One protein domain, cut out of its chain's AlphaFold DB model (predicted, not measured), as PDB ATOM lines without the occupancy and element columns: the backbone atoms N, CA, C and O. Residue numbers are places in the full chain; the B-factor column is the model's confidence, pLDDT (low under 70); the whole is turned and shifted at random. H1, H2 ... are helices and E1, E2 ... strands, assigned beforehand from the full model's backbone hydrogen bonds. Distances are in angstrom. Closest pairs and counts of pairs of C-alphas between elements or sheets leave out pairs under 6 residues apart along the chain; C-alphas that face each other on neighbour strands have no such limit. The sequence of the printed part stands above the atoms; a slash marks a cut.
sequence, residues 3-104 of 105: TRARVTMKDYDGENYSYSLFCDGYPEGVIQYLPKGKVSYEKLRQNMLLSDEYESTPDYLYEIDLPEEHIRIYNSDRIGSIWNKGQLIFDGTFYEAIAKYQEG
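What this domain is: This is residues 3 to 104 of the 105 residues of an uncharacterized protein of Parabacteroides gordonii MS-1 = DSM 23371 (UniProt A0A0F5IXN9). One strongly twisted wall of five strands, its edge strands being E2 and E5, has a short helix, H3, standing over E5 and touching the small helix H1, which only grazes the sheet, while the third helix, H2, is set off from the sheet and apart from both other helices. The hairpin of E4 and E5 reaches to one end of the longest axis with its turn at residues 80 and 81. The printed part has 102 residues, with five named strands and three named helices in the order E1 E2 H1 H2 E3 E4 E5 H3, and the class is mixed, helices and strands. The sheet runs E2 E1 E3 E4 E5 and is mixed, with E1 and E3 parallel and the other neighbours antiparallel. The whole is compact, with a radius of gyration of the C-alphas of 12.8 A and spans of 38 by 30 by 21 A.

Where its parts are: In the sheet, E2 is residues 16 to 24, 25.0 A long, and E1 is residues 3 to 10, 22.4 A, beginning at C-alpha 3 at (138.830, 110.765, 171.474). E3 is residues 60 to 65, 16.7 A; E4 is residues 70 to 79, 26.8 A; E5 is residues 82 to 93, 27.9 A, beginning at C-alpha 82 at (134.640, 111.707, 153.485). H1 is residues 28 to 31, H2 residues 41 to 47, 10.0 A, and H3 residues 94 to 102, 11.5 A, ending at C-alpha 102 at (154.992, 111.720, 177.352).

How they stand to each other: From edge to edge the strands' lines turn by 95 degrees. E1 and E3 are parallel at 23 degrees, with N 8 and O 62 within hydrogen-bond range at 2.8 A. E2 and E1 form an antiparallel hairpin at 155 degrees, with N 7 and O 19 at 2.8 A. E3, E4 and E5 form a meander, each strand the antiparallel neighbour of the one before, with N 63 and O 72 at 2.9 A and N 73 and O 90 at 2.9 A. E4 bends by 53 degrees at residue 75 and E5 by 71 degrees at residue 89. H3 is on the sheet, over E5 at a height of 8.1 A, and only just stands up from it, rising 41 degrees. H3 touches H1, the closest C-alphas being those of Glu 28 and Tyr 101, 5.7 A apart. H1 only grazes the sheet, with residues 29 to 31. H2 is only just not on the sheet, with 4 pairs of C-alphas within 10 A, and is apart from H1 and H3. In H2 and H3 every O i to N i+4 pair is within hydrogen-bond range; H1 is too short for such a pair.

The domain as a whole: The two C-alphas farthest apart, those of Gly 37 and Gly 80, are 38.7 A apart. The printed part has no cut. The link from H2 to E3, residues 48 to 59, is long; that from H1 to H2 is short, and the others are tight. The mean pLDDT of the printed part is 83.7, and it is under 70 at residues 24 to 27, 54 to 56, 81, and 103 to 104.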
ATOM      1  N   THR A   3     138.213 110.345 172.731       70.31
ATOM      2  CA  THR A   3     138.830 110.765 171.474       70.31
ATOM      3  C   THR A   3     138.873 109.569 170.530       70.31
ATOM      4  O   THR A   3     139.237 108.455 170.910       70.31
ATOM      5  N   ARG A   4     138.462 109.777 169.281       78.31
ATOM      6  CA  ARG A   4     138.506 108.745 168.242       78.31
ATOM      7  C   ARG A   4     139.635 109.042 167.276       78.31
ATOM      8  O   ARG A   4     139.827 110.182 166.859       78.31
ATOM      9  N   ALA A   5     140.365 108.012 166.883       83.38
ATOM     10  CA  ALA A   5     141.473 108.140 165.955       83.38
ATOM     11  C   ALA A   5     141.349 107.123 164.826       83.38
ATOM     12  O   ALA A   5     140.982 105.971 165.051       83.38
ATOM     13  N   ARG A   6     141.702 107.537 163.610       87.88
ATOM     14  CA  ARG A   6     142.020 106.591 162.541       87.88
ATOM     15  C   ARG A   6     143.524 106.427 162.478       87.88
ATOM     16  O   ARG A   6     144.237 107.425 162.417       87.88
ATOM     17  N   VAL A   7     143.992 105.190 162.456       88.94
ATOM     18  CA  VAL A   7     145.411 104.863 162.338       88.94
ATOM     19  C   VAL A   7     145.620 104.150 161.016       88.94
ATOM     20  O   VAL A   7     145.122 103.045 160.818       88.94
ATOM     21  N   THR A   8     146.348 104.788 160.109       91.44
ATOM     22  CA  THR A   8     146.903 104.142 158.924       91.44
ATOM     23  C   THR A   8     148.332 103.731 159.244       91.44
ATOM     24  O   THR A   8     149.139 104.558 159.657       91.44
ATOM     25  N   MET A   9     148.644 102.450 159.097       92.19
ATOM     26  CA  MET A   9     149.937 101.879 159.445       92.19
ATOM     27  C   MET A   9     150.506 101.123 158.255       92.19
ATOM     28  O   MET A   9     149.841 100.248 157.701       92.19
ATOM     29  N   LYS A  10     151.742 101.457 157.898       94.56
ATOM     30  CA  LYS A  10     152.539 100.751 156.907       94.56
ATOM     31  C   LYS A  10     153.473  99.784 157.616       94.56
ATOM     32  O   LYS A  10     154.237 100.193 158.494       94.56
ATOM     33  N   ASP A  11     153.384  98.509 157.266       92.19
ATOM     34  CA  ASP A  11     154.228  97.481 157.860       92.19
ATOM     35  C   ASP A  11     155.639  97.436 157.245       92.19
ATOM     36  O   ASP A  11     155.993  98.226 156.366       92.19
ATOM     37  N   TYR A  12     156.475  96.518 157.739       89.50
ATOM     38  CA  TYR A  12     157.850  96.350 157.255       89.50
ATOM     39  C   TYR A  12     157.946  95.798 155.828       89.50
ATOM     40  O   TYR A  12     159.006  95.937 155.216       89.50
ATOM     41  N   ASP A  13     156.872  95.193 155.318       90.88
ATOM     42  CA  ASP A  13     156.783  94.654 153.960       90.88
ATOM     43  C   ASP A  13     156.250  95.712 152.969       90.88
ATOM     44  O   ASP A  13     156.363  95.547 151.754       90.88
ATOM     45  N   GLY A  14     155.766  96.852 153.480       87.62
ATOM     46  CA  GLY A  14     155.281  97.997 152.711       87.62
ATOM     47  C   GLY A  14     153.764  98.026 152.521       87.62
ATOM     48  O   GLY A  14     153.259  98.933 151.850       87.62
ATOM     49  N   GLU A  15     153.040  97.084 153.119       91.56
ATOM     50  CA  GLU A  15     151.586  96.998 153.056       91.56
ATOM     51  C   GLU A  15     150.942  98.027 153.991       91.56
ATOM     52  O   GLU A  15     151.412  98.264 155.104       91.56
ATOM     53  N   ASN A  16     149.859  98.660 153.530       91.25
ATOM     54  CA  ASN A  16     149.149  99.691 154.288       91.25
ATOM     55  C   ASN A  16     147.834  99.153 154.840       91.25
ATOM     56  O   ASN A  16     146.962  98.705 154.096       91.25
ATOM     57  N   TYR A  17     147.645  99.328 156.139       90.12
ATOM     58  CA  TYR A  17     146.446  98.928 156.853       90.12
ATOM     59  C   TYR A  17     145.816 100.132 157.538       90.12
ATOM     60  O   TYR A  17     146.511 101.060 157.939       90.12
ATOM     61  N   SER A  18     144.490 100.158 157.654       88.19
ATOM     62  CA  SER A  18     143.773 101.262 158.294       88.19
ATOM     63  C   SER A  18     142.797 100.736 159.329       88.19
ATOM     64  O   SER A  18     141.956  99.902 159.011       88.19
ATOM     65  N   TYR A  19     142.888 101.283 160.536       88.31
ATOM     66  CA  TYR A  19     142.104 100.872 161.694       88.31
ATOM     67  C   TYR A  19     141.503 102.065 162.417       88.31
ATOM     68  O   TYR A  19     141.969 103.202 162.280       88.31
ATOM     69  N   SER A  20     140.500 101.778 163.233       85.75
ATOM     70  CA  SER A  20     139.984 102.697 164.237       85.75
ATOM     71  C   SER A  20     140.641 102.419 165.586       85.75
ATOM     72  O   SER A  20     140.900 101.268 165.945       85.75
ATOM     73  N   LEU A  21     140.871 103.480 166.353       83.75
ATOM     74  CA  LEU A  21     141.285 103.426 167.747       83.75
ATOM     75  C   LEU A  21     140.360 104.299 168.595       83.75
ATOM     76  O   LEU A  21     140.082 105.451 168.252       83.75
ATOM     77  N   PHE A  22     139.948 103.756 169.735       76.38
ATOM     78  CA  PHE A  22     139.274 104.497 170.789       76.38
ATOM     79  C   PHE A  22     140.269 104.771 171.920       76.38
ATOM     80  O   PHE A  22     140.751 103.834 172.555       76.38
ATOM     81  N   CYS A  23     140.597 106.039 172.170       70.81
ATOM     82  CA  CYS A  23     141.517 106.424 173.238       70.81
ATOM     83  C   CYS A  23     141.015 107.670 173.981       70.81
ATOM     84  O   CYS A  23     140.491 108.605 173.384       70.81
ATOM     85  N   ASP A  24     141.179 107.711 175.300       63.22
ATOM     86  CA  ASP A  24     140.957 108.940 176.063       63.22
ATOM     87  C   ASP A  24     142.250 109.775 176.062       63.22
ATOM     88  O   ASP A  24     143.331 109.244 176.306       63.22
ATOM     89  N   GLY A  25     142.134 111.081 175.801       57.41
ATOM     90  CA  GLY A  25     143.275 112.005 175.749       57.41
ATOM     91  C   GLY A  25     143.848 112.189 174.341       57.41
ATOM     92  O   GLY A  25     143.893 111.256 173.536       57.41
ATOM     93  N   TYR A  26     144.252 113.421 174.037       64.00
ATOM     94  CA  TYR A  26     144.815 113.796 172.748       64.00
ATOM     95  C   TYR A  26     146.116 114.581 172.920       64.00
ATOM     96  O   TYR A  26     146.063 115.610 173.599       64.00
ATOM     97  N   PRO A  27     147.194 114.251 172.171       66.19
ATOM     98  CA  PRO A  27     147.452 113.074 171.310       66.19
ATOM     99  C   PRO A  27     148.120 111.892 172.034       66.19
ATOM    100  O   PRO A  27     148.565 110.937 171.395       66.19
ATOM    101  N   GLU A  28     148.197 111.923 173.362       73.94
ATOM    102  CA  GLU A  28     148.959 110.960 174.166       73.94
ATOM    103  C   GLU A  28     148.458 109.514 173.993       73.94
ATOM    104  O   GLU A  28     149.241 108.564 174.073       73.94
ATOM    105  N   GLY A  29     147.168 109.353 173.673       70.56
ATOM    106  CA  GLY A  29     146.491 108.064 173.555       70.56
ATOM    107  C   GLY A  29     147.076 107.113 172.506       70.56
ATOM    108  O   GLY A  29     147.107 105.913 172.758       70.56
ATOM    109  N   VAL A  30     147.578 107.611 171.366       78.75
ATOM    110  CA  VAL A  30     148.263 106.784 170.343       78.75
ATOM    111  C   VAL A  30     149.755 106.670 170.634       78.75
ATOM    112  O   VAL A  30     150.344 105.599 170.491       78.75
ATOM    113  N   ILE A  31     150.370 107.778 171.053       84.06
ATOM    114  CA  ILE A  31     151.822 107.884 171.215       84.06
ATOM    115  C   ILE A  31     152.356 106.911 172.266       84.06
ATOM    116  O   ILE A  31     153.426 106.335 172.073       84.06
ATOM    117  N   GLN A  32     151.600 106.663 173.338       82.88
ATOM    118  CA  GLN A  32     151.997 105.723 174.391       82.88
ATOM    119  C   GLN A  32     152.227 104.282 173.906       82.88
ATOM    120  O   GLN A  32     152.930 103.521 174.568       82.88
ATOM    121  N   TYR A  33     151.642 103.908 172.766       85.56
ATOM    122  CA  TYR A  33     151.753 102.564 172.209       85.56
ATOM    123  C   TYR A  33     152.833 102.439 171.131       85.56
ATOM    124  O   TYR A  33     153.073 101.329 170.649       85.56
ATOM    125  N   LEU A  34     153.491 103.541 170.749       87.62
ATOM    126  CA  LEU A  34     154.560 103.490 169.761       87.62
ATOM    127  C   LEU A  34     155.726 102.635 170.271       87.62
ATOM    128  O   LEU A  34     156.161 102.778 171.421       87.62
ATOM    129  N   PRO A  35     156.240 101.718 169.440       86.38
ATOM    130  CA  PRO A  35     157.250 100.782 169.881       86.38
ATOM    131  C   PRO A  35     158.610 101.469 170.031       86.38
ATOM    132  O   PRO A  35     159.011 102.303 169.223       86.38
ATOM    133  N   LYS A  36     159.367 101.062 171.054       83.88
ATOM    134  CA  LYS A  36     160.789 101.403 171.192       83.88
ATOM    135  C   LYS A  36     161.611 100.349 170.443       83.88
ATOM    136  O   LYS A  36     162.100  99.398 171.052       83.88
ATOM    137  N   GLY A  37     161.692 100.499 169.121       81.62
ATOM    138  CA  GLY A  37     162.404  99.610 168.197       81.62
ATOM    139  C   GLY A  37     161.505  98.632 167.436       81.62
ATOM    140  O   GLY A  37     160.277  98.689 167.504       81.62
ATOM    141  N   LYS A  38     162.127  97.691 166.716       84.44
ATOM    142  CA  LYS A  38     161.421  96.779 165.807       84.44
ATOM    143  C   LYS A  38     160.487  95.816 166.546       84.44
ATOM    144  O   LYS A  38     160.925  94.993 167.351       84.44
ATOM    145  N   VAL A  39     159.202  95.858 166.205       87.56
ATOM    146  CA  VAL A  39     158.167  94.937 166.703       87.56
ATOM    147  C   VAL A  39     157.418  94.313 165.536       87.56
ATOM    148  O   VAL A  39     157.345  94.894 164.464       87.56
ATOM    149  N   SER A  40     156.832  93.131 165.709       87.19
ATOM    150  CA  SER A  40     155.935  92.597 164.681       87.19
ATOM    151  C   SER A  40     154.666  93.444 164.589       87.19
ATOM    152  O   SER A  40     154.090  93.786 165.625       87.19
ATOM    153  N   TYR A  41     154.191  93.665 163.367       87.44
ATOM    154  CA  TYR A  41     152.948  94.368 163.063       87.44
ATOM    155  C   TYR A  41     151.752  93.907 163.922       87.44
ATOM    156  O   TYR A  41     151.156  94.715 164.629       87.44
ATOM    157  N   GLU A  42     151.469  92.598 163.975       87.38
ATOM    158  CA  GLU A  42     150.333  92.065 164.751       87.38
ATOM    159  C   GLU A  42     150.445  92.340 166.255       87.38
ATOM    160  O   GLU A  42     149.456  92.645 166.919       87.38
ATOM    161  N   LYS A  43     151.662  92.295 166.806       87.56
ATOM    162  CA  LYS A  43     151.896  92.624 168.219       87.56
ATOM    163  C   LYS A  43     151.607  94.096 168.497       87.56
ATOM    164  O   LYS A  43     151.036  94.415 169.534       87.56
ATOM    165  N   LEU A  44     151.988  94.988 167.581       88.31
ATOM    166  CA  LEU A  44     151.676  96.408 167.706       88.31
ATOM    167  C   LEU A  44     150.171  96.656 167.585       88.31
ATOM    168  O   LEU A  44     149.605  97.329 168.441       88.31
ATOM    169  N   ARG A  45     149.514  96.042 166.593       87.38
ATOM    170  CA  ARG A  45     148.060  96.110 166.397       87.38
ATOM    171  C   ARG A  45     147.292  95.689 167.654       87.38
ATOM    172  O   ARG A  45     146.378  96.396 168.072       87.38
ATOM    173  N   GLN A  46     147.698  94.583 168.283       86.38
ATOM    174  CA  GLN A  46     147.111  94.100 169.538       86.38
ATOM    175  C   GLN A  46     147.373  95.047 170.713       86.38
ATOM    176  O   GLN A  46     146.446  95.361 171.453       86.38
ATOM    177  N   ASN A  47     148.609  95.530 170.876       86.56
ATOM    178  CA  ASN A  47     148.961  96.457 171.957       86.56
ATOM    179  C   ASN A  47     148.198  97.782 171.861       86.56
ATOM    180  O   ASN A  47     147.793  98.334 172.879       86.56
ATOM    181  N   MET A  48     148.012  98.272 170.636       86.25
ATOM    182  CA  MET A  48     147.265  99.487 170.340       86.25
ATOM    183  C   MET A  48     145.752  99.287 170.413       86.25
ATOM    184  O   MET A  48     145.049 100.274 170.294       86.25
ATOM    185  N   LEU A  49     145.232  98.064 170.586       85.06
ATOM    186  CA  LEU A  49     143.789  97.776 170.565       85.06
ATOM    187  C   LEU A  49     143.096  98.281 169.281       85.06
ATOM    188  O   LEU A  49     141.973  98.785 169.321       85.06
ATOM    189  N   LEU A  50     143.777  98.166 168.135       85.38
ATOM    190  CA  LEU A  50     143.245  98.606 166.845       85.38
ATOM    191  C   LEU A  50     142.076  97.719 166.404       85.38
ATOM    192  O   LEU A  50     142.191  96.492 166.392       85.38
ATOM    193  N   SER A  51     140.977  98.351 165.994       82.56
ATOM    194  CA  SER A  51     139.765  97.676 165.528       82.56
ATOM    195  C   SER A  51     139.525  97.913 164.038       82.56
ATOM    196  O   SER A  51     139.734  99.013 163.522       82.56
ATOM    197  N   ASP A  52     139.055  96.873 163.351       79.81
ATOM    198  CA  ASP A  52     138.546  96.938 161.975       79.81
ATOM    199  C   ASP A  52     137.156  97.594 161.900       79.81
ATOM    200  O   ASP A  52     136.672  97.930 160.816       79.81
ATOM    201  N   GLU A  53     136.494  97.786 163.045       74.62
ATOM    202  CA  GLU A  53     135.211  98.472 163.111       74.62
ATOM    203  C   GLU A  53     135.403  99.961 162.808       74.62
ATOM    204  O   GLU A  53     135.981 100.735 163.576       74.62
ATOM    205  N   TYR A  54     134.914 100.374 161.642       62.91
ATOM    206  CA  TYR A  54     134.837 101.775 161.252       62.91
ATOM    207  C   TYR A  54     133.681 102.447 161.994       62.91
ATOM    208  O   TYR A  54     132.579 102.584 161.461       62.91
ATOM    209  N   GLU A  55     133.922 102.849 163.240       61.22
ATOM    210  CA  GLU A  55     132.990 103.705 163.966       61.22
ATOM    211  C   GLU A  55     133.064 105.172 163.504       61.22
ATOM    212  O   GLU A  55     133.958 105.604 162.771       61.22
ATOM    213  N   SER A  56     132.050 105.937 163.908       65.94
ATOM    214  CA  SER A  56     131.781 107.332 163.559       65.94
ATOM    215  C   SER A  56     132.968 108.289 163.768       65.94
ATOM    216  O   SER A  56     133.801 108.083 164.642       65.94
ATOM    217  N   THR A  57     132.965 109.369 162.970       70.31
ATOM    218  CA  THR A  57     133.829 110.572 162.985       70.31
ATOM    219  C   THR A  57     135.103 110.473 163.844       70.31
ATOM    220  O   THR A  57     135.021 110.723 165.049       70.31
ATOM    221  N   PRO A  58     136.280 110.164 163.259       77.12
ATOM    222  CA  PRO A  58     137.541 110.281 163.984       77.12
ATOM    223  C   PRO A  58     137.832 111.759 164.258       77.12
ATOM    224  O   PRO A  58     137.628 112.583 163.376       77.12
ATOM    225  N   ASP A  59     138.339 112.087 165.443       80.81
ATOM    226  CA  ASP A  59     138.825 113.428 165.775       80.81
ATOM    227  C   ASP A  59     140.202 113.677 165.136       80.81
ATOM    228  O   ASP A  59     140.504 114.790 164.699       80.81
ATOM    229  N   TYR A  60     141.002 112.612 164.993       86.25
ATOM    230  CA  TYR A  60     142.374 112.666 164.491       86.25
ATOM    231  C   TYR A  60     142.706 111.532 163.528       86.25
ATOM    232  O   TYR A  60     142.132 110.441 163.577       86.25
ATOM    233  N   LEU A  61     143.685 111.789 162.666       88.94
ATOM    234  CA  LEU A  61     144.221 110.821 161.718       88.94
ATOM    235  C   LEU A  61     145.719 110.660 161.972       88.94
ATOM    236  O   LEU A  61     146.449 111.646 162.030       88.94
ATOM    237  N   TYR A  62     146.164 109.419 162.105       90.12
ATOM    238  CA  TYR A  62     147.551 109.052 162.344       90.12
ATOM    239  C   TYR A  62     148.071 108.245 161.165       90.12
ATOM    240  O   TYR A  62     147.394 107.333 160.693       90.12
ATOM    241  N   GLU A  63     149.282 108.553 160.727       93.19
ATOM    242  CA  GLU A  63     150.029 107.734 159.777       93.19
ATOM    243  C   GLU A  63     151.299 107.237 160.441       93.19
ATOM    244  O   GLU A  63     152.107 108.046 160.884       93.19
ATOM    245  N   ILE A  64     151.461 105.923 160.512       93.12
ATOM    246  CA  ILE A  64     152.594 105.248 161.137       93.12
ATOM    247  C   ILE A  64     153.339 104.480 160.045       93.12
ATOM    248  O   ILE A  64     152.773 103.579 159.432       93.12
ATOM    249  N   ASP A  65     154.603 104.812 159.815       93.62
ATOM    250  CA  ASP A  65     155.515 104.046 158.963       93.62
ATOM    251  C   ASP A  65     156.463 103.254 159.874       93.62
ATOM    252  O   ASP A  65     157.328 103.829 160.538       93.62
ATOM    253  N   LEU A  66     156.250 101.935 159.979       92.00
ATOM    254  CA  LEU A  66     157.093 101.063 160.800       92.00
ATOM    255  C   LEU A  66     158.531 100.920 160.272       92.00
ATOM    256  O   LEU A  66     159.439 100.941 161.107       92.00
ATOM    257  N   PRO A  67     158.782 100.761 158.953       91.75
ATOM    258  CA  PRO A  67     160.141 100.757 158.415       91.75
ATOM    259  C   PRO A  67     160.940 102.022 158.734       91.75
ATOM    260  O   PRO A  67     162.119 101.917 159.070       91.75
ATOM    261  N   GLU A  68     160.316 103.196 158.618       93.31
ATOM    262  CA  GLU A  68     160.974 104.490 158.847       93.31
ATOM    263  C   GLU A  68     160.917 104.949 160.315       93.31
ATOM    264  O   GLU A  68     161.499 105.975 160.658       93.31
ATOM    265  N   GLU A  69     160.224 104.199 161.180       93.31
ATOM    266  CA  GLU A  69     159.920 104.572 162.569       93.31
ATOM    267  C   GLU A  69     159.363 106.001 162.681       93.31
ATOM    268  O   GLU A  69     159.740 106.791 163.552       93.31
ATOM    269  N   HIS A  70     158.462 106.337 161.758       94.88
ATOM    270  CA  HIS A  70     157.992 107.693 161.524       94.88
ATOM    271  C   HIS A  70     156.481 107.801 161.748       94.88
ATOM    272  O   HIS A  70     155.713 106.938 161.323       94.88
ATOM    273  N   ILE A  71     156.028 108.885 162.381       94.25
ATOM    274  CA  ILE A  71     154.610 109.163 162.613       94.25
ATOM    275  C   ILE A  71     154.202 110.563 162.153       94.25
ATOM    276  O   ILE A  71     154.913 111.548 162.353       94.25
ATOM    277  N   ARG A  72     153.007 110.649 161.566       94.62
ATOM    278  CA  ARG A  72     152.319 111.908 161.269       94.62
ATOM    279  C   ARG A  72     150.968 111.942 161.952       94.62
ATOM    280  O   ARG A  72     150.247 110.949 161.940       94.62
ATOM    281  N   ILE A  73     150.622 113.087 162.527       92.38
ATOM    282  CA  ILE A  73     149.357 113.307 163.229       92.38
ATOM    283  C   ILE A  73     148.648 114.484 162.578       92.38
ATOM    284  O   ILE A  73     149.225 115.565 162.453       92.38
ATOM    285  N   TYR A  74     147.389 114.291 162.209       90.81
ATOM    286  CA  TYR A  74     146.550 115.304 161.587       90.81
ATOM    287  C   TYR A  74     145.264 115.502 162.379       90.81
ATOM    288  O   TYR A  74     144.708 114.550 162.931       90.81
ATOM    289  N   ASN A  75     144.746 116.728 162.348       88.62
ATOM    290  CA  ASN A  75     143.341 116.971 162.652       88.62
ATOM    291  C   ASN A  75     142.502 116.245 161.599       88.62
ATOM    292  O   ASN A  75     142.869 116.202 160.418       88.62
ATOM    293  N   SER A  76     141.364 115.702 162.010       84.62
ATOM    294  CA  SER A  76     140.348 115.316 161.041       84.62
ATOM    295  C   SER A  76     139.746 116.566 160.397       84.62
ATOM    296  O   SER A  76     139.443 117.554 161.065       84.62
ATOM    297  N   ASP A  77     139.584 116.531 159.079       82.69
ATOM    298  CA  ASP A  77     138.715 117.457 158.362       82.69
ATOM    299  C   ASP A  77     137.606 116.659 157.673       82.69
ATOM    300  O   ASP A  77     137.802 115.514 157.242       82.69
ATOM    301  N   ARG A  78     136.414 117.247 157.587       74.19
ATOM    302  CA  ARG A  78     135.239 116.599 157.007       74.19
ATOM    303  C   ARG A  78     134.775 117.375 155.788       74.19
ATOM    304  O   ARG A  78     134.157 118.430 155.908       74.19
ATOM    305  N   ILE A  79     134.950 116.774 154.613       73.75
ATOM    306  CA  ILE A  79     134.365 117.277 153.367       73.75
ATOM    307  C   ILE A  79     133.230 116.330 152.968       73.75
ATOM    308  O   ILE A  79     133.444 115.238 152.437       73.75
ATOM    309  N   GLY A  80     131.992 116.730 153.274       72.50
ATOM    310  CA  GLY A  80     130.800 115.912 153.033       72.50
ATOM    311  C   GLY A  80     130.763 114.657 153.913       72.50
ATOM    312  O   GLY A  80     130.660 114.753 155.135       72.50
ATOM    313  N   SER A  81     130.824 113.475 153.298       68.19
ATOM    314  CA  SER A  81     130.846 112.175 153.999       68.19
ATOM    315  C   SER A  81     132.237 111.536 154.061       68.19
ATOM    316  O   SER A  81     132.363 110.416 154.547       68.19
ATOM    317  N   ILE A  82     133.269 112.219 153.552       71.81
ATOM    318  CA  ILE A  82     134.640 111.707 153.485       71.81
ATOM    319  C   ILE A  82     135.490 112.403 154.549       71.81
ATOM    320  O   ILE A  82     135.475 113.630 154.675       71.81
ATOM    321  N   TRP A  83     136.240 111.595 155.296       75.06
ATOM    322  CA  TRP A  83     137.249 112.052 156.247       75.06
ATOM    323  C   TRP A  83     138.557 112.311 155.509       75.06
ATOM    324  O   TRP A  83     139.077 111.408 154.853       75.06
ATOM    325  N   ASN A  84     139.086 113.523 155.635       80.31
ATOM    326  CA  ASN A  84     140.348 113.930 155.035       80.31
ATOM    327  C   ASN A  84     141.352 114.331 156.113       80.31
ATOM    328  O   ASN A  84     140.986 114.716 157.226       80.31
ATOM    329  N   LYS A  85     142.634 114.264 155.748       86.62
ATOM    330  CA  LYS A  85     143.717 114.875 156.518       86.62
ATOM    331  C   LYS A  85     143.514 116.383 156.503       86.62
ATOM    332  O   LYS A  85     143.626 117.001 155.446       86.62
ATOM    333  N   GLY A  86     143.180 116.941 157.660       86.94
ATOM    334  CA  GLY A  86     143.138 118.377 157.872       86.94
ATOM    335  C   GLY A  86     144.541 118.925 158.117       86.94
ATOM    336  O   GLY A  86     145.510 118.585 157.438       86.94
ATOM    337  N   GLN A  87     144.663 119.775 159.130       90.31
ATOM    338  CA  GLN A  87     145.942 120.358 159.521       90.31
ATOM    339  C   GLN A  87     146.905 119.302 160.085       90.31
ATOM    340  O   GLN A  87     146.526 118.519 160.954       90.31
ATOM    341  N   LEU A  88     148.163 119.334 159.637       92.81
ATOM    342  CA  LEU A  88     149.267 118.583 160.236       92.81
ATOM    343  C   LEU A  88     149.622 119.167 161.611       92.81
ATOM    344  O   LEU A  88     149.874 120.365 161.740       92.81
ATOM    345  N   ILE A  89     149.655 118.309 162.624       91.75
ATOM    346  CA  ILE A  89     149.906 118.660 164.029       91.75
ATOM    347  C   ILE A  89     151.308 118.227 164.455       91.75
ATOM    348  O   ILE A  89     151.973 118.914 165.235       91.75
ATOM    349  N   PHE A  90     151.762 117.084 163.942       92.88
ATOM    350  CA  PHE A  90     153.080 116.533 164.226       92.88
ATOM    351  C   PHE A  90     153.580 115.685 163.057       92.88
ATOM    352  O   PHE A  90     152.795 114.961 162.448       92.88
ATOM    353  N   ASP A  91     154.879 115.770 162.791       95.56
ATOM    354  CA  ASP A  91     155.630 115.016 161.785       95.56
ATOM    355  C   ASP A  91     157.018 114.769 162.378       95.56
ATOM    356  O   ASP A  91     157.711 115.728 162.727       95.56
ATOM    357  N   GLY A  92     157.376 113.506 162.586       95.12
ATOM    358  CA  GLY A  92     158.669 113.132 163.147       95.12
ATOM    359  C   GLY A  92     158.765 111.649 163.477       95.12
ATOM    360  O   GLY A  92     157.863 110.853 163.212       95.12
ATOM    361  N   THR A  93     159.875 111.274 164.094       94.94
ATOM    362  CA  THR A  93     160.151 109.902 164.528       94.94
ATOM    363  C   THR A  93     159.292 109.488 165.725       94.94
ATOM    364  O   THR A  93     158.787 110.324 166.483       94.94
ATOM    365  N   PHE A  94     159.176 108.179 165.966       92.94
ATOM    366  CA  PHE A  94     158.534 107.653 167.176       92.94
ATOM    367  C   PHE A  94     159.193 108.190 168.447       92.94
ATOM    368  O   PHE A  94     158.499 108.522 169.404       92.94
ATOM    369  N   TYR A  95     160.522 108.326 168.444       91.38
ATOM    370  CA  TYR A  95     161.265 108.887 169.568       91.38
ATOM    371  C   TYR A  95     160.863 110.338 169.861       91.38
ATOM    372  O   TYR A  95     160.557 110.667 171.005       91.38
ATOM    373  N   GLU A  96     160.813 111.191 168.836       92.56
ATOM    374  CA  GLU A  96     160.423 112.600 168.982       92.56
ATOM    375  C   GLU A  96     158.969 112.748 169.431       92.56
ATOM    376  O   GLU A  96     158.665 113.593 170.274       92.56
ATOM    377  N   ALA A  97     158.072 111.910 168.906       91.00
ATOM    378  CA  ALA A  97     156.673 111.916 169.308       91.00
ATOM    379  C   ALA A  97     156.523 111.521 170.784       91.00
ATOM    380  O   ALA A  97     155.861 112.220 171.551       91.00
ATOM    381  N   ILE A  98     157.185 110.436 171.200       89.25
ATOM    382  CA  ILE A  98     157.202 109.976 172.593       89.25
ATOM    383  C   ILE A  98     157.753 111.067 173.514       89.25
ATOM    384  O   ILE A  98     157.119 111.374 174.518       89.25
ATOM    385  N   ALA A  99     158.885 111.684 173.166       88.81
ATOM    386  CA  ALA A  99     159.470 112.762 173.960       88.81
ATOM    387  C   ALA A  99     158.502 113.949 174.103       88.81
ATOM    388  O   ALA A  99     158.226 114.398 175.210       88.81
ATOM    389  N   LYS A 100     157.900 114.402 172.997       87.25
ATOM    390  CA  LYS A 100     156.993 115.557 172.994       87.25
ATOM    391  C   LYS A 100     155.724 115.344 173.823       87.25
ATOM    392  O   LYS A 100     155.243 116.298 174.428       87.25
ATOM    393  N   TYR A 101     155.158 114.136 173.805       83.06
ATOM    394  CA  TYR A 101     153.820 113.877 174.346       83.06
ATOM    395  C   TYR A 101     153.799 113.037 175.633       83.06
ATOM    396  O   TYR A 101     152.770 113.007 176.295       83.06
ATOM    397  N   GLN A 102     154.901 112.389 176.039       75.94
ATOM    398  CA  GLN A 102     154.992 111.720 177.352       75.94
ATOM    399  C   GLN A 102     155.612 112.591 178.456       75.94
ATOM    400  O   GLN A 102     155.381 112.310 179.629       75.94
ATOM    401  N   GLU A 103     156.351 113.660 178.136       58.03
ATOM    402  CA  GLU A 103     156.928 114.569 179.149       58.03
ATOM    403  C   GLU A 103     155.904 115.543 179.785       58.03
ATOM    404  O   GLU A 103     156.278 116.406 180.577       58.03
ATOM    405  N   GLY A 104     154.610 115.419 179.459       48.22
ATOM    406  CA  GLY A 104     153.536 116.323 179.897       48.22
ATOM    407  C   GLY A 104     152.571 115.788 180.967       48.22
ATOM    408  O   GLY A 104     151.543 116.429 181.190       48.22
TER     409      GLY A 104